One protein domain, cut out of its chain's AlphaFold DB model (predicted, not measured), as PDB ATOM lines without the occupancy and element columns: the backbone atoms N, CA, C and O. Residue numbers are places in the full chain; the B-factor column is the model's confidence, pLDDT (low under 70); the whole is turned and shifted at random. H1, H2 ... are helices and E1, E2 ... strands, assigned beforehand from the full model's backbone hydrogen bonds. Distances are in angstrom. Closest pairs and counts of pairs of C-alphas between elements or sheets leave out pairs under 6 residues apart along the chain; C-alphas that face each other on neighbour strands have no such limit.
ATOM      1  N   SER A   4     -22.369  -7.387  -5.760       89.06
ATOM      2  CA  SER A   4     -22.716  -8.800  -5.949       89.06
ATOM      3  C   SER A   4     -22.662  -9.552  -4.622       89.06
ATOM      4  O   SER A   4     -21.858  -9.204  -3.763       89.06
ATOM      5  N   GLU A   5     -23.481 -10.589  -4.479       90.56
ATOM      6  CA  GLU A   5     -23.628 -11.373  -3.248       90.56
ATOM      7  C   GLU A   5     -23.409 -12.866  -3.552       90.56
ATOM      8  O   GLU A   5     -24.275 -13.509  -4.149       90.56
ATOM      9  N   PRO A   6     -22.247 -13.448  -3.213       92.31
ATOM     10  CA  PRO A   6     -22.083 -14.896  -3.168       92.31
ATOM     11  C   PRO A   6     -22.538 -15.453  -1.811       92.31
ATOM     12  O   PRO A   6     -22.435 -14.788  -0.783       92.31
ATOM     13  N   THR A   7     -22.965 -16.715  -1.785       92.38
ATOM     14  CA  THR A   7     -23.304 -17.427  -0.543       92.38
ATOM     15  C   THR A   7     -22.270 -18.506  -0.234       92.38
ATOM     16  O   THR A   7     -21.638 -19.066  -1.132       92.38
ATOM     17  N   THR A   8     -22.080 -18.799   1.049       94.88
ATOM     18  CA  THR A   8     -21.187 -19.854   1.537       94.88
ATOM     19  C   THR A   8     -21.727 -20.421   2.847       94.88
ATOM     20  O   THR A   8     -22.445 -19.736   3.573       94.88
ATOM     21  N   ALA A   9     -21.373 -21.668   3.152       95.31
ATOM     22  CA  ALA A   9     -21.634 -22.292   4.449       95.31
ATOM     23  C   ALA A   9     -20.355 -22.483   5.286       95.31
ATOM     24  O   ALA A   9     -20.444 -22.896   6.440       95.31
ATOM     25  N   ASP A  10     -19.169 -22.232   4.714       95.62
ATOM     26  CA  ASP A  10     -17.880 -22.614   5.307       95.62
ATOM     27  C   ASP A  10     -16.780 -21.543   5.203       95.62
ATOM     28  O   ASP A  10     -15.657 -21.786   5.651       95.62
ATOM     29  N   PHE A  11     -17.077 -20.380   4.608       94.19
ATOM     30  CA  PHE A  11     -16.114 -19.304   4.328       94.19
ATOM     31  C   PHE A  11     -14.904 -19.740   3.479       94.19
ATOM     32  O   PHE A  11     -13.868 -19.071   3.469       94.19
ATOM     33  N   ARG A  12     -15.012 -20.855   2.747       94.50
ATOM     34  CA  ARG A  12     -13.967 -21.376   1.850       94.50
ATOM     35  C   ARG A  12     -14.477 -21.528   0.428       94.50
ATOM     36  O   ARG A  12     -13.802 -21.109  -0.508       94.50
ATOM     37  N   THR A  13     -15.655 -22.121   0.271       96.06
ATOM     38  CA  THR A  13     -16.291 -22.339  -1.026       96.06
ATOM     39  C   THR A  13     -17.471 -21.394  -1.168       96.06
ATOM     40  O   THR A  13     -18.368 -21.377  -0.326       96.06
ATOM     41  N   PHE A  14     -17.477 -20.616  -2.244       96.75
ATOM     42  CA  PHE A  14     -18.511 -19.628  -2.533       96.75
ATOM     43  C   PHE A  14     -19.296 -20.039  -3.774       96.75
ATOM     44  O   PHE A  14     -18.735 -20.630  -4.698       96.75
ATOM     45  N   SER A  15     -20.591 -19.723  -3.796       95.50
ATOM     46  CA  SER A  15     -21.379 -19.785  -5.026       95.50
ATOM     47  C   SER A  15     -20.837 -18.804  -6.068       95.50
ATOM     48  O   SER A  15     -20.143 -17.841  -5.730       95.50
ATOM     49  N   ASP A  16     -21.234 -18.989  -7.329       96.38
ATOM     50  CA  ASP A  16     -21.047 -17.935  -8.323       96.38
ATOM     51  C   ASP A  16     -21.717 -16.638  -7.825       96.38
ATOM     52  O   ASP A  16     -22.825 -16.691  -7.269       96.38
ATOM     53  N   PRO A  17     -21.057 -15.477  -7.972       93.75
ATOM     54  CA  PRO A  17     -21.604 -14.215  -7.507       93.75
ATOM     55  C   PRO A  17     -22.815 -13.823  -8.353       93.75
ATOM     56  O   PRO A  17     -22.757 -13.807  -9.586       93.75
ATOM     57  N   VAL A  18     -23.905 -13.446  -7.688       93.19
ATOM     58  CA  VAL A  18     -25.087 -12.874  -8.341       93.19
ATOM     59  C   VAL A  18     -25.155 -11.378  -8.086       93.19
ATOM     60  O   VAL A  18     -24.717 -10.894  -7.046       93.19
ATOM     61  N   LYS A  19     -25.701 -10.619  -9.038       94.50
ATOM     62  CA  LYS A  19     -25.879  -9.177  -8.851       94.50
ATOM     63  C   LYS A  19     -26.913  -8.910  -7.762       94.50
ATOM     64  O   LYS A  19     -28.022  -9.429  -7.847       94.50
ATOM     65  N   TRP A  20     -26.572  -8.033  -6.828       95.25
ATOM     66  CA  TRP A  20     -27.421  -7.641  -5.703       95.25
ATOM     67  C   TRP A  20     -27.877  -6.179  -5.816       95.25
ATOM     68  O   TRP A  20     -29.064  -5.872  -5.692       95.25
ATOM     69  N   ILE A  21     -26.957  -5.284  -6.193       96.50
ATOM     70  CA  ILE A  21     -27.261  -3.894  -6.562       96.50
ATOM     71  C   ILE A  21     -26.787  -3.674  -7.996       96.50
ATOM     72  O   ILE A  21     -25.595  -3.524  -8.252       96.50
ATOM     73  N   ASP A  22     -27.725  -3.670  -8.942       95.56
ATOM     74  CA  ASP A  22     -27.494  -3.580 -10.389       95.56
ATOM     75  C   ASP A  22     -28.003  -2.244 -10.944       95.56
ATOM     76  O   ASP A  22     -28.927  -2.203 -11.757       95.56
ATOM     77  N   ARG A  23     -27.418  -1.145 -10.459       93.44
ATOM     78  CA  ARG A  23     -27.758   0.226 -10.870       93.44
ATOM     79  C   ARG A  23     -26.798   0.742 -11.941       93.44
ATOM     80  O   ARG A  23     -25.772   0.136 -12.236       93.44
ATOM     81  N   LYS A  24     -27.133   1.896 -12.531       89.75
ATOM     82  CA  LYS A  24     -26.256   2.594 -13.492       89.75
ATOM     83  C   LYS A  24     -25.068   3.293 -12.826       89.75
ATOM     84  O   LYS A  24     -24.008   3.385 -13.439       89.75
ATOM     85  N   ASN A  25     -25.261   3.803 -11.611       88.19
ATOM     86  CA  ASN A  25     -24.228   4.527 -10.875       88.19
ATOM     87  C   ASN A  25     -23.157   3.563 -10.346       88.19
ATOM     88  O   ASN A  25     -23.323   2.345 -10.363       88.19
ATOM     89  N   VAL A  26     -22.020   4.104  -9.916       91.44
ATOM     90  CA  VAL A  26     -21.038   3.332  -9.150       91.44
ATOM     91  C   VAL A  26     -21.590   3.143  -7.743       91.44
ATOM     92  O   VAL A  26     -22.060   4.109  -7.159       91.44
ATOM     93  N   ILE A  27     -21.548   1.914  -7.237       95.56
ATOM     94  CA  ILE A  27     -21.909   1.580  -5.861       95.56
ATOM     95  C   ILE A  27     -20.675   1.004  -5.194       95.56
ATOM     96  O   ILE A  27     -20.079   0.060  -5.722       95.56
ATOM     97  N   ILE A  28     -20.306   1.582  -4.058       95.94
ATOM     98  CA  ILE A  28     -19.238   1.082  -3.202       95.94
ATOM     99  C   ILE A  28     -19.692   1.078  -1.748       95.94
ATOM    100  O   ILE A  28     -20.676   1.724  -1.378       95.94
ATOM    101  N   ASP A  29     -18.931   0.341  -0.947       96.62
ATOM    102  CA  ASP A  29     -18.971   0.415   0.507       96.62
ATOM    103  C   ASP A  29     -20.372   0.172   1.083       96.62
ATOM    104  O   ASP A  29     -20.877   0.950   1.882       96.62
ATOM    105  N   THR A  30     -21.053  -0.881   0.628       96.88
ATOM    106  CA  THR A  30     -22.369  -1.226   1.174       96.88
ATOM    107  C   THR A  30     -22.230  -1.928   2.523       96.88
ATOM    108  O   THR A  30     -21.613  -2.989   2.602       96.88
ATOM    109  N   THR A  31     -22.893  -1.389   3.542       97.12
ATOM    110  CA  THR A  31     -23.104  -2.019   4.857       97.12
ATOM    111  C   THR A  31     -24.579  -2.393   5.017       97.12
ATOM    112  O   THR A  31     -25.451  -1.788   4.380       97.12
ATOM    113  N   MET A  32     -24.884  -3.399   5.834       96.75
ATOM    114  CA  MET A  32     -26.253  -3.877   6.034       96.75
ATOM    115  C   MET A  32     -26.464  -4.403   7.453       96.75
ATOM    116  O   MET A  32     -25.620  -5.106   8.000       96.75
ATOM    117  N   LEU A  33     -27.637  -4.111   8.003       96.62
ATOM    118  CA  LEU A  33     -28.073  -4.503   9.334       96.62
ATOM    119  C   LEU A  33     -29.486  -5.091   9.265       96.62
ATOM    120  O   LEU A  33     -30.336  -4.582   8.536       96.62
ATOM    121  N   ARG A  34     -29.754  -6.148  10.032       97.38
ATOM    122  CA  ARG A  34     -31.122  -6.611  10.297       97.38
ATOM    123  C   ARG A  34     -31.571  -6.063  11.639       97.38
ATOM    124  O   ARG A  34     -30.843  -6.221  12.613       97.38
ATOM    125  N   ASP A  35     -32.762  -5.489  11.678       95.88
ATOM    126  CA  ASP A  35     -33.392  -5.043  12.916       95.88
ATOM    127  C   ASP A  35     -34.455  -6.048  13.403       95.88
ATOM    128  O   ASP A  35     -34.913  -6.932  12.662       95.88
ATOM    129  N   ASP A  36     -34.858  -5.911  14.667       94.94
ATOM    130  CA  ASP A  36     -35.850  -6.778  15.313       94.94
ATOM    131  C   ASP A  36     -37.269  -6.600  14.743       94.94
ATOM    132  O   ASP A  36     -38.123  -7.482  14.881       94.94
ATOM    133  N   ASP A  37     -37.523  -5.502  14.025       95.00
ATOM    134  CA  ASP A  37     -38.765  -5.245  13.282       95.00
ATOM    135  C   ASP A  37     -38.960  -6.164  12.045       95.00
ATOM    136  O   ASP A  37     -39.999  -6.133  11.357       95.00
ATOM    137  N   GLY A  38     -37.958  -7.008  11.768       96.75
ATOM    138  CA  GLY A  38     -37.921  -7.961  10.668       96.75
ATOM    139  C   GLY A  38     -37.493  -7.361   9.330       96.75
ATOM    140  O   GLY A  38     -37.559  -8.066   8.320       96.75
ATOM    141  N   TRP A  39     -37.075  -6.097   9.299       98.19
ATOM    142  CA  TRP A  39     -36.508  -5.438   8.134       98.19
ATOM    143  C   TRP A  39     -34.981  -5.524   8.131       98.19
ATOM    144  O   TRP A  39     -34.297  -5.579   9.152       98.19
ATOM    145  N   TRP A  40     -34.453  -5.540   6.920       98.56
ATOM    146  CA  TRP A  40     -33.061  -5.303   6.611       98.56
ATOM    147  C   TRP A  40     -32.915  -3.865   6.158       98.56
ATOM    148  O   TRP A  40     -33.694  -3.401   5.326       98.56
ATOM    149  N   TYR A  41     -31.890  -3.201   6.665       98.69
ATOM    150  CA  TYR A  41     -31.502  -1.847   6.321       98.69
ATOM    151  C   TYR A  41     -30.108  -1.886   5.730       98.69
ATOM    152  O   TYR A  41     -29.230  -2.558   6.263       98.69
ATOM    153  N   ARG A  42     -29.884  -1.160   4.640       98.25
ATOM    154  CA  ARG A  42     -28.541  -0.990   4.090       98.25
ATOM    155  C   ARG A  42     -28.240   0.469   3.842       98.25
ATOM    156  O   ARG A  42     -29.144   1.248   3.534       98.25
ATOM    157  N   VAL A  43     -26.958   0.794   3.910       98.50
ATOM    158  CA  VAL A  43     -26.423   2.084   3.483       98.50
ATOM    159  C   VAL A  43     -25.340   1.826   2.456       98.50
ATOM    160  O   VAL A  43     -24.564   0.886   2.586       98.50
ATOM    161  N   SER A  44     -25.324   2.603   1.381       97.94
ATOM    162  CA  SER A  44     -24.301   2.505   0.337       97.94
ATOM    163  C   SER A  44     -23.869   3.889  -0.098       97.94
ATOM    164  O   SER A  44     -24.694   4.803  -0.133       97.94
ATOM    165  N   LYS A  45     -22.605   4.021  -0.502       97.06
ATOM    166  CA  LYS A  45     -22.197   5.154  -1.324       97.06
ATOM    167  C   LYS A  45     -22.550   4.853  -2.774       97.06
ATOM    168  O   LYS A  45     -21.982   3.947  -3.387       97.06
ATOM    169  N   ASP A  46     -23.493   5.612  -3.310       92.94
ATOM    170  CA  ASP A  46     -23.815   5.624  -4.730       92.94
ATOM    171  C   ASP A  46     -23.719   7.041  -5.318       92.94
ATOM    172  O   ASP A  46     -22.637   7.619  -5.326       92.94
ATOM    173  N   SER A  47     -24.811   7.613  -5.827       92.75
ATOM    174  CA  SER A  47     -24.866   9.053  -6.118       92.75
ATOM    175  C   SER A  47     -25.067   9.896  -4.855       92.75
ATOM    176  O   SER A  47     -25.007  11.115  -4.946       92.75
ATOM    177  N   GLU A  48     -25.334   9.254  -3.716       96.75
ATOM    178  CA  GLU A  48     -25.436   9.835  -2.378       96.75
ATOM    179  C   GLU A  48     -24.986   8.808  -1.318       96.75
ATOM    180  O   GLU A  48     -24.596   7.687  -1.652       96.75
ATOM    181  N   ILE A  49     -25.046   9.162  -0.028       98.38
ATOM    182  CA  ILE A  49     -25.082   8.162   1.053       98.38
ATOM    183  C   ILE A  49     -26.538   7.710   1.228       98.38
ATOM    184  O   ILE A  49     -27.334   8.364   1.908       98.38
ATOM    185  N   THR A  50     -26.891   6.622   0.547       98.38
ATOM    186  CA  THR A  50     -28.276   6.184   0.320       98.38
ATOM    187  C   THR A  50     -28.698   5.110   1.319       98.38
ATOM    188  O   THR A  50     -28.026   4.087   1.428       98.38
ATOM    189  N   ILE A  51     -29.831   5.321   2.003       98.69
ATOM    190  CA  ILE A  51     -30.425   4.384   2.969       98.69
ATOM    191  C   ILE A  51     -31.655   3.711   2.353       98.69
ATOM    192  O   ILE A  51     -32.556   4.368   1.815       98.69
ATOM    193  N   GLU A  52     -31.719   2.386   2.459       98.56
ATOM    194  CA  GLU A  52     -32.807   1.569   1.915       98.56
ATOM    195  C   GLU A  52     -33.200   0.456   2.875       98.56
ATOM    196  O   GLU A  52     -32.389   0.021   3.692       98.56
ATOM    197  N   ARG A  53     -34.428  -0.050   2.726       98.62
ATOM    198  CA  ARG A  53     -34.932  -1.172   3.522       98.62
ATOM    199  C   ARG A  53     -35.630  -2.240   2.690       98.62
ATOM    200  O   ARG A  53     -36.209  -1.927   1.652       98.62
ATOM    201  N   THR A  54     -35.634  -3.480   3.171       98.62
ATOM    202  CA  THR A  54     -36.416  -4.595   2.608       98.62
ATOM    203  C   THR A  54     -36.723  -5.663   3.664       98.62
ATOM    204  O   THR A  54     -36.058  -5.721   4.690       98.62
ATOM    205  N   ARG A  55     -37.689  -6.553   3.424       98.38
ATOM    206  CA  ARG A  55     -37.823  -7.828   4.159       98.38
ATOM    207  C   ARG A  55     -37.280  -9.022   3.370       98.38
ATOM    208  O   ARG A  55     -37.161 -10.110   3.928       98.38
ATOM    209  N   ASN A  56     -36.923  -8.829   2.100       97.50
ATOM    210  CA  ASN A  56     -36.291  -9.829   1.245       97.50
ATOM    211  C   ASN A  56     -34.857  -9.384   0.898       97.50
ATOM    212  O   ASN A  56     -34.659  -8.737  -0.132       97.50
ATOM    213  N   PRO A  57     -33.842  -9.717   1.720       95.75
ATOM    214  CA  PRO A  57     -32.479  -9.224   1.513       95.75
ATOM    215  C   PRO A  57     -31.881  -9.672   0.173       95.75
ATOM    216  O   PRO A  57     -31.022  -8.979  -0.355       95.75
ATOM    217  N   TYR A  58     -32.389 -10.754  -0.425       94.69
ATOM    218  CA  TYR A  58     -31.940 -11.288  -1.716       94.69
ATOM    219  C   TYR A  58     -32.566 -10.593  -2.937       94.69
ATOM    220  O   TYR A  58     -32.276 -10.957  -4.079       94.69
ATOM    221  N   ALA A  59     -33.458  -9.618  -2.735       96.38
ATOM    222  CA  ALA A  59     -34.029  -8.842  -3.827       96.38
ATOM    223  C   ALA A  59     -32.937  -8.048  -4.563       96.38
ATOM    224  O   ALA A  59     -32.083  -7.413  -3.946       96.38
ATOM    225  N   VAL A  60     -32.997  -8.030  -5.897       96.56
ATOM    226  CA  VAL A  60     -32.059  -7.255  -6.721       96.56
ATOM    227  C   VAL A  60     -32.572  -5.832  -6.884       96.56
ATOM    228  O   VAL A  60     -33.647  -5.619  -7.445       96.56
ATOM    229  N   ALA A  61     -31.780  -4.843  -6.477       96.38
ATOM    230  CA  ALA A  61     -32.120  -3.437  -6.675       96.38
ATOM    231  C   ALA A  61     -31.550  -2.910  -7.996       96.38
ATOM    232  O   ALA A  61     -30.347  -2.991  -8.236       96.38
ATOM    233  N   ARG A  62     -32.409  -2.350  -8.853       95.06
ATOM    234  CA  ARG A  62     -32.022  -1.834 -10.185       95.06
ATOM    235  C   ARG A  62     -32.023  -0.317 -10.274       95.06
ATOM    236  O   ARG A  62     -31.286   0.269 -11.062       95.06
ATOM    237  N   GLU A  63     -32.830   0.308  -9.433       94.44
ATOM    238  CA  GLU A  63     -32.996   1.751  -9.321       94.44
ATOM    239  C   GLU A  63     -33.083   2.119  -7.832       94.44
ATOM    240  O   GLU A  63     -33.093   1.237  -6.965       94.44
ATOM    241  N   VAL A  64     -33.066   3.414  -7.528       95.94
ATOM    242  CA  VAL A  64     -33.356   3.938  -6.188       95.94
ATOM    243  C   VAL A  64     -34.799   4.419  -6.225       95.94
ATOM    244  O   VAL A  64     -35.077   5.523  -6.689       95.94
ATOM    245  N   LEU A  65     -35.725   3.559  -5.811       96.56
ATOM    246  CA  LEU A  65     -37.155   3.851  -5.838       96.56
ATOM    247  C   LEU A  65     -37.746   3.677  -4.453       96.56
ATOM    248  O   LEU A  65     -37.400   2.763  -3.709       96.56
ATOM    249  N   ARG A  66     -38.682   4.556  -4.118       97.06
ATOM    250  CA  ARG A  66     -39.534   4.375  -2.951       97.06
ATOM    251  C   ARG A  66     -40.752   3.574  -3.377       97.06
ATOM    252  O   ARG A  66     -41.673   4.135  -3.964       97.06
ATOM    253  N   THR A  67     -40.718   2.276  -3.114       96.50
ATOM    254  CA  THR A  67     -41.799   1.349  -3.475       96.50
ATOM    255  C   THR A  67     -42.668   1.007  -2.271       96.50
ATOM    256  O   THR A  67     -43.851   0.729  -2.432       96.50
ATOM    257  N   ASP A  68     -42.086   1.064  -1.066       95.00
ATOM    258  CA  ASP A  68     -42.667   0.586   0.192       95.00
ATOM    259  C   ASP A  68     -43.174  -0.882   0.113       95.00
ATOM    260  O   ASP A  68     -43.910  -1.338   0.989       95.00
ATOM    261  N   ASP A  69     -42.727  -1.649  -0.895       97.38
ATOM    262  CA  ASP A  69     -42.954  -3.092  -1.022       97.38
ATOM    263  C   ASP A  69     -41.911  -3.851  -0.180       97.38
ATOM    264  O   ASP A  69     -40.709  -3.688  -0.405       97.38
ATOM    265  N   PRO A  70     -42.320  -4.700   0.779       96.81
ATOM    266  CA  PRO A  70     -41.387  -5.470   1.600       96.81
ATOM    267  C   PRO A  70     -40.549  -6.497   0.821       96.81
ATOM    268  O   PRO A  70     -39.548  -6.969   1.355       96.81
ATOM    269  N   ASN A  71     -40.931  -6.871  -0.401       97.88
ATOM    270  CA  ASN A  71     -40.190  -7.828  -1.229       97.88
ATOM    271  C   ASN A  71     -39.146  -7.165  -2.134       97.88
ATOM    272  O   ASN A  71     -38.386  -7.875  -2.795       97.88
ATOM    273  N   GLU A  72     -39.105  -5.834  -2.159       98.00
ATOM    274  CA  GLU A  72     -38.144  -5.037  -2.910       98.00
ATOM    275  C   GLU A  72     -37.287  -4.198  -1.956       98.00
ATOM    276  O   GLU A  72     -37.616  -4.015  -0.782       98.00
ATOM    277  N   TRP A  73     -36.161  -3.691  -2.452       98.06
ATOM    278  CA  TRP A  73     -35.424  -2.641  -1.753       98.06
ATOM    279  C   TRP A  73     -36.135  -1.311  -1.976       98.06
ATOM    280  O   TRP A  73     -36.226  -0.840  -3.108       98.06
ATOM    281  N   SER A  74     -36.628  -0.715  -0.894       98.44
ATOM    282  CA  SER A  74     -37.325   0.565  -0.925       98.44
ATOM    283  C   SER A  74     -36.467   1.671  -0.318       98.44
ATOM    284  O   SER A  74     -35.970   1.558   0.804       98.44
ATOM    285  N   PHE A  75     -36.366   2.780  -1.042       98.50
ATOM    286  CA  PHE A  75     -35.660   3.985  -0.627       98.50
ATOM    287  C   PHE A  75     -36.276   4.620   0.632       98.50
ATOM    288  O   PHE A  75     -37.473   4.951   0.681       98.50
ATOM    289  N   VAL A  76     -35.437   4.830   1.647       98.50
ATOM    290  CA  VAL A  76     -35.788   5.572   2.862       98.50
ATOM    291  C   VAL A  76     -35.468   7.048   2.639       98.50
ATOM    292  O   VAL A  76     -36.397   7.858   2.531       98.50
ATOM    293  N   GLY A  77     -34.186   7.368   2.464       98.31
ATOM    294  CA  GLY A  77     -33.665   8.723   2.306       98.31
ATOM    295  C   GLY A  77     -32.164   8.730   2.010       98.31
ATOM    296  O   GLY A  77     -31.532   7.676   1.921       98.31
ATOM    297  N   THR A  78     -31.600   9.926   1.861       98.62
ATOM    298  CA  THR A  78     -30.148  10.141   1.813       98.62
ATOM    299  C   THR A  78     -29.696  10.803   3.103       98.62
ATOM    300  O   THR A  78     -30.470  11.518   3.744       98.62
ATOM    301  N   LEU A  79     -28.439  10.601   3.486       98.25
ATOM    302  CA  LEU A  79     -27.900  11.233   4.686       98.25
ATOM    303  C   LEU A  79     -27.928  12.770   4.595       98.25
ATOM    304  O   LEU A  79     -28.228  13.444   5.581       98.25
ATOM    305  N   THR A  80     -27.692  13.328   3.402       98.25
ATOM    306  CA  THR A  80     -27.831  14.766   3.142       98.25
ATOM    307  C   THR A  80     -29.249  15.272   3.388       98.25
ATOM    308  O   THR A  80     -29.394  16.287   4.069       98.25
ATOM    309  N   ASP A  81     -30.277  14.586   2.885       97.94
ATOM    310  CA  ASP A  81     -31.668  15.022   3.054       97.94
ATOM    311  C   ASP A  81     -32.143  14.867   4.502       97.94
ATOM    312  O   ASP A  81     -32.794  15.762   5.041       97.94
ATOM    313  N   LEU A  82     -31.797  13.748   5.146       98.12
ATOM    314  CA  LEU A  82     -32.245  13.425   6.503       98.12
ATOM    315  C   LEU A  82     -31.641  14.358   7.555       98.12
ATOM    316  O   LEU A  82     -32.306  14.684   8.531       98.12
ATOM    317  N   LEU A  83     -30.404  14.813   7.351       97.50
ATOM    318  CA  LEU A  83     -29.708  15.710   8.279       97.50
ATOM    319  C   LEU A  83     -29.615  17.157   7.775       97.50
ATOM    320  O   LEU A  83     -29.052  18.012   8.457       97.50
ATOM    321  N   GLY A  84     -30.138  17.448   6.582       97.50
ATOM    322  CA  GLY A  84     -30.162  18.792   6.002       97.50
ATOM    323  C   GLY A  84     -28.777  19.398   5.754       97.50
ATOM    324  O   GLY A  84     -28.615  20.616   5.846       97.50
ATOM    325  N   ASN A  85     -27.764  18.575   5.462       97.44
ATOM    326  CA  ASN A  85     -26.385  19.032   5.299       97.44
ATOM    327  C   ASN A  85     -25.743  18.461   4.026       97.44
ATOM    328  O   ASN A  85     -25.437  17.272   3.922       97.44
ATOM    329  N   GLY A  86     -25.471  19.346   3.065       96.94
ATOM    330  CA  GLY A  86     -24.843  18.999   1.785       96.94
ATOM    331  C   GLY A  86     -23.394  18.511   1.888       96.94
ATOM    332  O   GLY A  86     -22.837  18.075   0.887       96.94
ATOM    333  N   ARG A  87     -22.770  18.571   3.074       96.62
ATOM    334  CA  ARG A  87     -21.476  17.922   3.342       96.62
ATOM    335  C   ARG A  87     -21.593  16.454   3.746       96.62
ATOM    336  O   ARG A  87     -20.568  15.819   3.957       96.62
ATOM    337  N   TYR A  88     -22.805  15.915   3.850       97.69
ATOM    338  CA  TYR A  88     -23.032  14.492   4.107       97.69
ATOM    339  C   TYR A  88     -23.340  13.683   2.839       97.69
ATOM    340  O   TYR A  88     -23.934  12.610   2.921       97.69
ATOM    341  N   SER A  89     -22.924  14.199   1.682       97.69
ATOM    342  CA  SER A  89     -23.136  13.572   0.380       97.69
ATOM    343  C   SER A  89     -21.965  12.696  -0.058       97.69
ATOM    344  O   SER A  89     -20.888  12.713   0.552       97.69
ATOM    345  N   GLU A  90     -22.148  11.974  -1.169       96.62
ATOM    346  CA  GLU A  90     -21.110  11.120  -1.778       96.62
ATOM    347  C   GLU A  90     -19.800  11.862  -2.070       96.62
ATOM    348  O   GLU A  90     -18.725  11.267  -2.005       96.62
ATOM    349  N   HIS A  91     -19.880  13.174  -2.327       97.31
ATOM    350  CA  HIS A  91     -18.715  14.004  -2.622       97.31
ATOM    351  C   HIS A  91     -17.741  14.096  -1.442       97.31
ATOM    352  O   HIS A  91     -16.544  14.294  -1.639       97.31
ATOM    353  N   TYR A  92     -18.254  14.006  -0.213       97.88
ATOM    354  CA  TYR A  92     -17.471  14.197   1.007       97.88
ATOM    355  C   TYR A  92     -17.271  12.902   1.785       97.88
ATOM    356  O   TYR A  92     -16.247  12.759   2.458       97.88
ATOM    357  N   LEU A  93     -18.237  11.987   1.696       97.88
ATOM    358  CA  LEU A  93     -18.322  10.789   2.519       97.88
ATOM    359  C   LEU A  93     -18.175   9.506   1.691       97.88
ATOM    360  O   LEU A  93     -18.554   9.456   0.524       97.88
ATOM    361  N   GLU A  94     -17.638   8.460   2.313       97.31
ATOM    362  CA  GLU A  94     -17.666   7.065   1.847       97.31
ATOM    363  C   GLU A  94     -17.580   6.094   3.023       97.31
ATOM    364  O   GLU A  94     -17.650   6.531   4.170       97.31
ATOM    365  N   GLY A  95     -17.460   4.790   2.763       96.69
ATOM    366  CA  GLY A  95     -17.305   3.807   3.830       96.69
ATOM    367  C   GLY A  95     -18.403   3.834   4.897       96.69
ATOM    368  O   GLY A  95     -18.023   3.859   6.072       96.69
ATOM    369  N   PRO A  96     -19.713   3.916   4.553       97.69
ATOM    370  CA  PRO A  96     -20.757   3.851   5.561       97.69
ATOM    371  C   PRO A  96     -20.676   2.515   6.301       97.69
ATOM    372  O   PRO A  96     -20.624   1.461   5.673       97.69
ATOM    373  N   GLU A  97     -20.711   2.568   7.627       97.00
ATOM    374  CA  GLU A  97     -20.726   1.393   8.494       97.00
ATOM    375  C   GLU A  97     -21.867   1.499   9.505       97.00
ATOM    376  O   GLU A  97     -21.866   2.397  10.352       97.00
ATOM    377  N   LEU A  98     -22.852   0.605   9.383       97.12
ATOM    378  CA  LEU A  98     -24.021   0.524  10.254       97.12
ATOM    379  C   LEU A  98     -23.749  -0.422  11.421       97.12
ATOM    380  O   LEU A  98     -23.242  -1.523  11.231       97.12
ATOM    381  N   PHE A  99     -24.180  -0.029  12.615       96.56
ATOM    382  CA  PHE A  99     -24.092  -0.862  13.813       96.56
ATOM    383  C   PHE A  99     -25.220  -0.534  14.800       96.56
ATOM    384  O   PHE A  99     -25.915   0.476  14.663       96.56
ATOM    385  N   VAL A 100     -25.407  -1.397  15.798       95.81
ATOM    386  CA  VAL A 100     -26.281  -1.133  16.952       95.81
ATOM    387  C   VAL A 100     -25.399  -0.741  18.130       95.81
ATOM    388  O   VAL A 100     -24.364  -1.368  18.351       95.81
ATOM    389  N   PHE A 101     -25.785   0.300  18.862       94.50
ATOM    390  CA  PHE A 101     -25.131   0.656  20.119       94.50
ATOM    391  C   PHE A 101     -25.410  -0.404  21.191       94.50
ATOM    392  O   PHE A 101     -26.479  -1.015  21.198       94.50
ATOM    393  N   ASN A 102     -24.476  -0.587  22.128       92.00
ATOM    394  CA  ASN A 102     -24.812  -1.268  23.377       92.00
ATOM    395  C   ASN A 102     -25.859  -0.438  24.128       92.00
ATOM    396  O   ASN A 102     -25.866   0.787  24.011       92.00
ATOM    397  N   ASP A 103     -26.708  -1.086  24.927       92.12
ATOM    398  CA  ASP A 103     -27.797  -0.409  25.644       92.12
ATOM    399  C   ASP A 103     -27.307   0.783  26.490       92.12
ATOM    400  O   ASP A 103     -27.959   1.827  26.516       92.12
ATOM    401  N   ASP A 104     -26.131   0.655  27.114       91.50
ATOM    402  CA  ASP A 104     -25.521   1.701  27.947       91.50
ATOM    403  C   ASP A 104     -24.948   2.882  27.134       91.50
ATOM    404  O   ASP A 104     -24.814   3.986  27.662       91.50
ATOM    405  N   ASP A 105     -24.683   2.683  25.837       91.50
ATOM    406  CA  ASP A 105     -24.161   3.704  24.916       91.50
ATOM    407  C   ASP A 105     -25.284   4.474  24.185       91.50
ATOM    408  O   ASP A 105     -25.024   5.425  23.437       91.50
ATOM    409  N   VAL A 106     -26.553   4.084  24.370       96.25
ATOM    410  CA  VAL A 106     -27.694   4.697  23.673       96.25
ATOM    411  C   VAL A 106     -27.953   6.115  24.188       96.25
ATOM    412  O   VAL A 106     -28.595   6.346  25.215       96.25
ATOM    413  N   ALA A 107     -27.535   7.106  23.402       97.06
ATOM    414  CA  ALA A 107     -27.870   8.504  23.645       97.06
ATOM    415  C   ALA A 107     -29.356   8.799  23.363       97.06
ATOM    416  O   ALA A 107     -29.969   8.233  22.457       97.06
ATOM    417  N   THR A 108     -29.933   9.759  24.093       97.94
ATOM    418  CA  THR A 108     -31.259  10.316  23.780       97.94
ATOM    419  C   THR A 108     -31.117  11.674  23.100       97.94
ATOM    420  O   THR A 108     -30.607  12.617  23.702       97.94
ATOM    421  N   VAL A 109     -31.622  11.805  21.874       97.69
ATOM    422  CA  VAL A 109     -31.621  13.061  21.103       97.69
ATOM    423  C   VAL A 109     -33.050  13.381  20.685       97.69
ATOM    424  O   VAL A 109     -33.804  12.489  20.315       97.69
ATOM    425  N   ASN A 110     -33.475  14.643  20.808       96.06
ATOM    426  CA  ASN A 110     -34.856  15.068  20.519       96.06
ATOM    427  C   ASN A 110     -35.939  14.254  21.269       96.06
ATOM    428  O   ASN A 110     -37.063  14.107  20.791       96.06
ATOM    429  N   GLY A 111     -35.603  13.716  22.448       97.50
ATOM    430  CA  GLY A 111     -36.490  12.848  23.230       97.50
ATOM    431  C   GLY A 111     -36.613  11.414  22.700       97.50
ATOM    432  O   GLY A 111     -37.545  10.715  23.093       97.50
ATOM    433  N   ARG A 112     -35.708  10.976  21.816       97.94
ATOM    434  CA  ARG A 112     -35.724   9.658  21.167       97.94
ATOM    435  C   ARG A 112     -34.436   8.885  21.477       97.94
ATOM    436  O   ARG A 112     -33.362   9.480  21.390       97.94
ATOM    437  N   PRO A 113     -34.515   7.596  21.851       98.06
ATOM    438  CA  PRO A 113     -33.336   6.761  22.063       98.06
ATOM    439  C   PRO A 113     -32.704   6.391  20.716       98.06
ATOM    440  O   PRO A 113     -33.346   5.768  19.873       98.06
ATOM    441  N   MET A 114     -31.446   6.768  20.520       98.06
ATOM    442  CA  MET A 114     -30.735   6.650  19.247       98.06
ATOM    443  C   MET A 114     -29.944   5.337  19.191       98.06
ATOM    444  O   MET A 114     -28.729   5.328  19.374       98.06
ATOM    445  N   ARG A 115     -30.647   4.217  19.001       97.38
ATOM    446  CA  ARG A 115     -30.085   2.855  19.103       97.38
ATOM    447  C   ARG A 115     -29.145   2.456  17.968       97.38
ATOM    448  O   ARG A 115     -28.335   1.552  18.147       97.38
ATOM    449  N   TYR A 116     -29.245   3.103  16.812       98.25
ATOM    450  CA  TYR A 116     -28.451   2.745  15.638       98.25
ATOM    451  C   TYR A 116     -27.346   3.765  15.414       98.25
ATOM    452  O   TYR A 116     -27.584   4.970  15.498       98.25
ATOM    453  N   GLY A 117     -26.154   3.285  15.088       97.50
ATOM    454  CA  GLY A 117     -25.019   4.095  14.680       97.50
ATOM    455  C   GLY A 117     -24.722   3.943  13.192       97.50
ATOM    456  O   GLY A 117     -24.955   2.891  12.596       97.50
ATOM    457  N   LEU A 118     -24.195   5.008  12.594       97.81
ATOM    458  CA  LEU A 118     -23.655   5.019  11.238       97.81
ATOM    459  C   LEU A 118     -22.344   5.809  11.241       97.81
ATOM    460  O   LEU A 118     -22.336   6.963  11.659       97.81
ATOM    461  N   MET A 119     -21.247   5.239  10.755       96.75
ATOM    462  CA  MET A 119     -19.996   5.984  10.545       96.75
ATOM    463  C   MET A 119     -19.694   6.126   9.059       96.75
ATOM    464  O   MET A 119     -19.812   5.148   8.340       96.75
ATOM    465  N   CYS A 120     -19.247   7.301   8.607       97.19
ATOM    466  CA  CYS A 120     -18.784   7.511   7.226       97.19
ATOM    467  C   CYS A 120     -17.393   8.174   7.194       97.19
ATOM    468  O   CYS A 120     -17.160   9.138   7.925       97.19
ATOM    469  N   ASP A 121     -16.455   7.687   6.373       96.81
ATOM    470  CA  ASP A 121     -15.128   8.300   6.201       96.81
ATOM    471  C   ASP A 121     -15.265   9.604   5.407       96.81
ATOM    472  O   ASP A 121     -15.761   9.612   4.280       96.81
ATOM    473  N   GLN A 122     -14.792  10.715   5.976       96.31
ATOM    474  CA  GLN A 122     -14.685  12.009   5.299       96.31
ATOM    475  C   GLN A 122     -13.488  12.005   4.335       96.31
ATOM    476  O   GLN A 122     -12.525  12.765   4.514       96.31
ATOM    477  N   TYR A 123     -13.509  11.115   3.340       94.31
ATOM    478  CA  TYR A 123     -12.361  10.804   2.486       94.31
ATOM    479  C   TYR A 123     -11.848  12.027   1.719       94.31
ATOM    480  O   TYR A 123     -10.633  12.238   1.652       94.31
ATOM    481  N   ALA A 124     -12.758  12.865   1.210       94.94
ATOM    482  CA  ALA A 124     -12.422  14.026   0.391       94.94
ATOM    483  C   ALA A 124     -11.701  15.116   1.192       94.94
ATOM    484  O   ALA A 124     -10.797  15.779   0.687       94.94
ATOM    485  N   GLU A 125     -12.067  15.281   2.465       94.38
ATOM    486  CA  GLU A 125     -11.414  16.224   3.379       94.38
ATOM    487  C   GLU A 125     -10.276  15.568   4.180       94.38
ATOM    488  O   GLU A 125      -9.535  16.242   4.898       94.38
ATOM    489  N   GLY A 126     -10.141  14.244   4.083       92.94
ATOM    490  CA  GLY A 126      -9.156  13.451   4.799       92.94
ATOM    491  C   GLY A 126      -9.258  13.580   6.316       92.94
ATOM    492  O   GLY A 126      -8.225  13.499   6.981       92.94
ATOM    493  N   LYS A 127     -10.450  13.811   6.879       92.31
ATOM    494  CA  LYS A 127     -10.654  14.032   8.325       92.31
ATOM    495  C   LYS A 127     -10.824  12.740   9.130       92.31
ATOM    496  O   LYS A 127     -10.657  12.783  10.343       92.31
ATOM    497  N   GLY A 128     -10.999  11.606   8.452       93.56
ATOM    498  CA  GLY A 128     -11.365  10.335   9.073       93.56
ATOM    499  C   GLY A 128     -12.874  10.235   9.259       93.56
ATOM    500  O   GLY A 128     -13.630  11.022   8.682       93.56
ATOM    501  N   TYR A 129     -13.306   9.277  10.070       94.44
ATOM    502  CA  TYR A 129     -14.724   9.030  10.303       94.44
ATOM    503  C   TYR A 129     -15.474  10.235  10.885       94.44
ATOM    504  O   TYR A 129     -14.976  10.947  11.755       94.44
ATOM    505  N   THR A 130     -16.694  10.445  10.393       95.56
ATOM    506  CA  THR A 130     -17.736  11.227  11.057       95.56
ATOM    507  C   THR A 130     -18.875  10.282  11.449       95.56
ATOM    508  O   THR A 130     -19.315   9.488  10.611       95.56
ATOM    509  N   PRO A 131     -19.341  10.327  12.703       96.81
ATOM    510  CA  PRO A 131     -20.388   9.443  13.185       96.81
ATOM    511  C   PRO A 131     -21.763  10.121  13.176       96.81
ATOM    512  O   PRO A 131     -21.913  11.335  13.348       96.81
ATOM    513  N   PHE A 132     -22.779   9.290  13.014       98.19
ATOM    514  CA  PHE A 132     -24.193   9.616  13.022       98.19
ATOM    515  C   PHE A 132     -24.936   8.572  13.845       98.19
ATOM    516  O   PHE A 132     -24.425   7.486  14.127       98.19
ATOM    517  N   ARG A 133     -26.167   8.904  14.210       98.19
ATOM    518  CA  ARG A 133     -27.048   8.045  14.989       98.19
ATOM    519  C   ARG A 133     -28.484   8.150  14.499       98.19
ATOM    520  O   ARG A 133     -28.880   9.192  13.970       98.19
ATOM    521  N   SER A 134     -29.260   7.094  14.715       98.50
ATOM    522  CA  SER A 134     -30.683   7.051  14.399       98.50
ATOM    523  C   SER A 134     -31.504   6.377  15.499       98.50
ATOM    524  O   SER A 134     -31.032   5.444  16.150       98.50
ATOM    525  N   ALA A 135     -32.736   6.845  15.700       98.31
ATOM    526  CA  ALA A 135     -33.737   6.167  16.525       98.31
ATOM    527  C   ALA A 135     -34.512   5.082  15.753       98.31
ATOM    528  O   ALA A 135     -35.016   4.140  16.369       98.31
ATOM    529  N   ASP A 136     -34.604   5.218  14.426       97.94
ATOM    530  CA  ASP A 136     -35.325   4.329  13.507       97.94
ATOM    531  C   ASP A 136     -34.736   4.471  12.091       97.94
ATOM    532  O   ASP A 136     -34.926   5.489  11.417       97.94
ATOM    533  N   LEU A 137     -34.053   3.423  11.617       98.19
ATOM    534  CA  LEU A 137     -33.418   3.387  10.292       98.19
ATOM    535  C   LEU A 137     -34.421   3.456   9.126       98.19
ATOM    536  O   LEU A 137     -34.039   3.773   7.999       98.19
ATOM    537  N   GLY A 138     -35.697   3.154   9.371       97.62
ATOM    538  CA  GLY A 138     -36.788   3.275   8.409       97.62
ATOM    539  C   GLY A 138     -37.478   4.635   8.426       97.62
ATOM    540  O   GLY A 138     -38.312   4.895   7.546       97.62
ATOM    541  N   SER A 139     -37.149   5.497   9.393       97.06
ATOM    542  CA  SER A 139     -37.763   6.809   9.529       97.06
ATOM    543  C   SER A 139     -37.204   7.819   8.535       97.06
ATOM    544  O   SER A 139     -36.020   7.857   8.198       97.06
ATOM    545  N   ARG A 140     -38.112   8.680   8.078       96.88
ATOM    546  CA  ARG A 140     -37.847   9.814   7.188       96.88
ATOM    547  C   ARG A 140     -37.960  11.147   7.927       96.88
ATOM    548  O   ARG A 140     -37.834  12.193   7.298       96.88
ATOM    549  N   ASP A 141     -38.273  11.110   9.220       97.94
ATOM    550  CA  ASP A 141     -38.310  12.292  10.070       97.94
ATOM    551  C   ASP A 141     -36.866  12.675  10.436       97.94
ATOM    552  O   ASP A 141     -36.178  11.875  11.071       97.94
ATOM    553  N   PRO A 142     -36.392  13.883  10.079       96.94
ATOM    554  CA  PRO A 142     -35.068  14.363  10.471       96.94
ATOM    555  C   PRO A 142     -34.801  14.296  11.977       96.94
ATOM    556  O   PRO A 142     -33.654  14.203  12.389       96.94
ATOM    557  N   LEU A 143     -35.841  14.327  12.818       97.75
ATOM    558  CA  LEU A 143     -35.684  14.224  14.268       97.75
ATOM    559  C   LEU A 143     -35.277  12.815  14.745       97.75
ATOM    560  O   LEU A 143     -34.819  12.699  15.883       97.75
ATOM    561  N   ASP A 144     -35.418  11.782  13.904       98.31
ATOM    562  CA  ASP A 144     -34.930  10.414  14.154       98.31
ATOM    563  C   ASP A 144     -33.473  10.221  13.746       98.31
ATOM    564  O   ASP A 144     -32.956   9.114  13.867       98.31
ATOM    565  N   TRP A 145     -32.802  11.271  13.272       98.50
ATOM    566  CA  TRP A 145     -31.415  11.238  12.831       98.50
ATOM    567  C   TRP A 145     -30.629  12.370  13.491       98.50
ATOM    568  O   TRP A 145     -31.128  13.477  13.683       98.50
ATOM    569  N   ALA A 146     -29.376  12.110  13.851       98.25
ATOM    570  CA  ALA A 146     -28.485  13.148  14.355       98.25
ATOM    571  C   ALA A 146     -27.024  12.849  14.013       98.25
ATOM    572  O   ALA A 146     -26.630  11.690  13.874       98.25
ATOM    573  N   ALA A 147     -26.206  13.896  13.925       97.56
ATOM    574  CA  ALA A 147     -24.761  13.740  14.051       97.56
ATOM    575  C   ALA A 147     -24.406  13.309  15.489       97.56
ATOM    576  O   ALA A 147     -25.141  13.610  16.434       97.56
ATOM    577  N   ALA A 148     -23.295  12.591  15.641       96.00
ATOM    578  CA  ALA A 148     -22.789  12.105  16.924       96.00
ATOM    579  C   ALA A 148     -21.455  12.781  17.287       96.00
ATOM    580  O   ALA A 148     -20.413  12.141  17.394       96.00
ATOM    581  N   ASP A 149     -21.472  14.107  17.419       91.06
ATOM    582  CA  ASP A 149     -20.282  14.937  17.651       91.06
ATOM    583  C   ASP A 149     -19.636  14.770  19.040       91.06
ATOM    584  O   ASP A 149     -18.566  15.320  19.296       91.06
ATOM    585  N   ASP A 150     -20.254  13.974  19.908       92.38
ATOM    586  CA  ASP A 150     -19.791  13.569  21.235       92.38
ATOM    587  C   ASP A 150     -18.893  12.316  21.246       92.38
ATOM    588  O   ASP A 150     -18.343  11.978  22.293       92.38
ATOM    589  N   ILE A 151     -18.696  11.638  20.108       89.94
ATOM    590  CA  ILE A 151     -17.816  10.458  20.024       89.94
ATOM    591  C   ILE A 151     -16.350  10.877  19.835       89.94
ATOM    592  O   ILE A 151     -15.991  11.531  18.852       89.94
ATOM    593  N   ASP A 152     -15.483  10.425  20.745       87.12
ATOM    594  CA  ASP A 152     -14.034  10.629  20.673       87.12
ATOM    595  C   ASP A 152     -13.336   9.457  19.959       87.12
ATOM    596  O   ASP A 152     -13.343   8.316  20.418       87.12
ATOM    597  N   PHE A 153     -12.677   9.739  18.831       87.31
ATOM    598  CA  PHE A 153     -11.866   8.754  18.095       87.31
ATOM    599  C   PHE A 153     -10.435   8.611  18.637       87.31
ATOM    600  O   PHE A 153      -9.601   7.881  18.075       87.31
ATOM    601  N   GLY A 154     -10.130   9.325  19.715       86.44
ATOM    602  CA  GLY A 154      -8.811   9.447  20.295       86.44
ATOM    603  C   GLY A 154      -7.830  10.114  19.335       86.44
ATOM    604  O   GLY A 154      -8.156  10.945  18.488       86.44
ATOM    605  N   ARG A 155      -6.556   9.738  19.463       81.81
ATOM    606  CA  ARG A 155      -5.454  10.389  18.731       81.81
ATOM    607  C   ARG A 155      -5.313   9.925  17.284       81.81
ATOM    608  O   ARG A 155      -4.708  10.625  16.471       81.81
ATOM    609  N   LEU A 156      -5.772   8.713  16.983       79.44
ATOM    610  CA  LEU A 156      -5.579   8.096  15.676       79.44
ATOM    611  C   LEU A 156      -6.740   8.443  14.758       79.44
ATOM    612  O   LEU A 156      -7.898   8.209  15.086       79.44
ATOM    613  N   LYS A 157      -6.412   8.906  13.553       85.19
ATOM    614  CA  LYS A 157      -7.399   9.105  12.496       85.19
ATOM    615  C   LYS A 157      -7.899   7.749  11.996       85.19
ATOM    616  O   LYS A 157      -7.191   7.071  11.251       85.19
ATOM    617  N   LYS A 158      -9.104   7.365  12.418       88.50
ATOM    618  CA  LYS A 158      -9.800   6.158  11.952       88.50
ATOM    619  C   LYS A 158     -10.382   6.402  10.551       88.50
ATOM    620  O   LYS A 158     -10.837   7.510  10.264       88.50
ATOM    621  N   ARG A 159     -10.314   5.393   9.684       89.38
ATOM    622  CA  ARG A 159     -10.762   5.387   8.276       89.38
ATOM    623  C   ARG A 159     -11.470   4.069   7.976       89.38
ATOM    624  O   ARG A 159     -11.431   3.197   8.842       89.38
ATOM    625  N   HIS A 160     -12.045   3.945   6.775       90.69
ATOM    626  CA  HIS A 160     -12.890   2.819   6.360       90.69
ATOM    627  C   HIS A 160     -12.462   1.462   6.966       90.69
ATOM    628  O   HIS A 160     -11.369   0.962   6.691       90.69
ATOM    629  N   GLY A 161     -13.324   0.907   7.820       89.69
ATOM    630  CA  GLY A 161     -13.171  -0.362   8.528       89.69
ATOM    631  C   GLY A 161     -14.525  -0.869   9.035       89.69
ATOM    632  O   GLY A 161     -15.539  -0.619   8.396       89.69
ATOM    633  N   ALA A 162     -14.535  -1.558  10.177       88.25
ATOM    634  CA  ALA A 162     -15.745  -2.098  10.798       88.25
ATOM    635  C   ALA A 162     -15.829  -1.716  12.282       88.25
ATOM    636  O   ALA A 162     -14.796  -1.467  12.918       88.25
ATOM    637  N   ILE A 163     -17.046  -1.708  12.828       89.44
ATOM    638  CA  ILE A 163     -17.301  -1.506  14.260       89.44
ATOM    639  C   ILE A 163     -17.626  -2.851  14.903       89.44
ATOM    640  O   ILE A 163     -18.546  -3.547  14.485       89.44
ATOM    641  N   LEU A 164     -16.853  -3.217  15.925       86.75
ATOM    642  CA  LEU A 164     -17.057  -4.445  16.682       86.75
ATOM    643  C   LEU A 164     -17.596  -4.088  18.072       86.75
ATOM    644  O   LEU A 164     -16.853  -3.475  18.842       86.75
TER     645      LEU A 164
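Overview. This is residues 4 to 164 of the 180 residues of the protein "Endo-1,4-beta-xylanase" of Bifidobacterium pullorum subsp. gallinarum (UniProt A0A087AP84). Little regular structure is present: amid long loops, two four-stranded antiparallel sheets, E2 E3 E4 E5 and E6 E7 E8 E9, make a sandwich, face to face; residues 8 to 13 stick out. Each sheet is a meander, strand beside next strand. The printed part has 161 residues, of which the named elements hold only 55, and the class is mostly strand, with strands holding 50 of those 55; along the chain come E1 to E5, H1, then E6 to E9. The whole is compact, radius of gyration of the C-alphas 15.8 A, spanning 43 by 33 by 31 A.

Along the chain. E1 (18 to 21) begins at C-alpha 18 (-25.087, -12.874, -8.341). E2 (28 to 34, 19.6 A), E3 (40 to 45), E4 (49 to 54), E5 (74 to 78), H1 (79 to 83), E6 (94 to 100, 19.2 A), E7 (116 to 121) and E8 (129 to 134) follow. E9 (145 to 147) ends at C-alpha 147 (-24.761, 13.740, 14.051).

Arrangement. E1 pairs with no named strand. In hairpin E2 and E3, N 31 and O 43, 3.0 A, are within hydrogen-bond range; in hairpin E7 and E8, N 118 and O 132, 2.9 A. Between sheets, the closest C-alphas of E2 and E6 are Asp 29 and Gly 95, 5.0 A. H1 only grazes both sheets; its O i to N i+4 pair is within range.

Size, cuts and confidence. The farthest C-alphas, Thr 13 and Gly 111, are 47.3 A apart. The printed part has no cut; links E4 to E5 and E6 to E7 are long. No printed residue is under 70 in pLDDT.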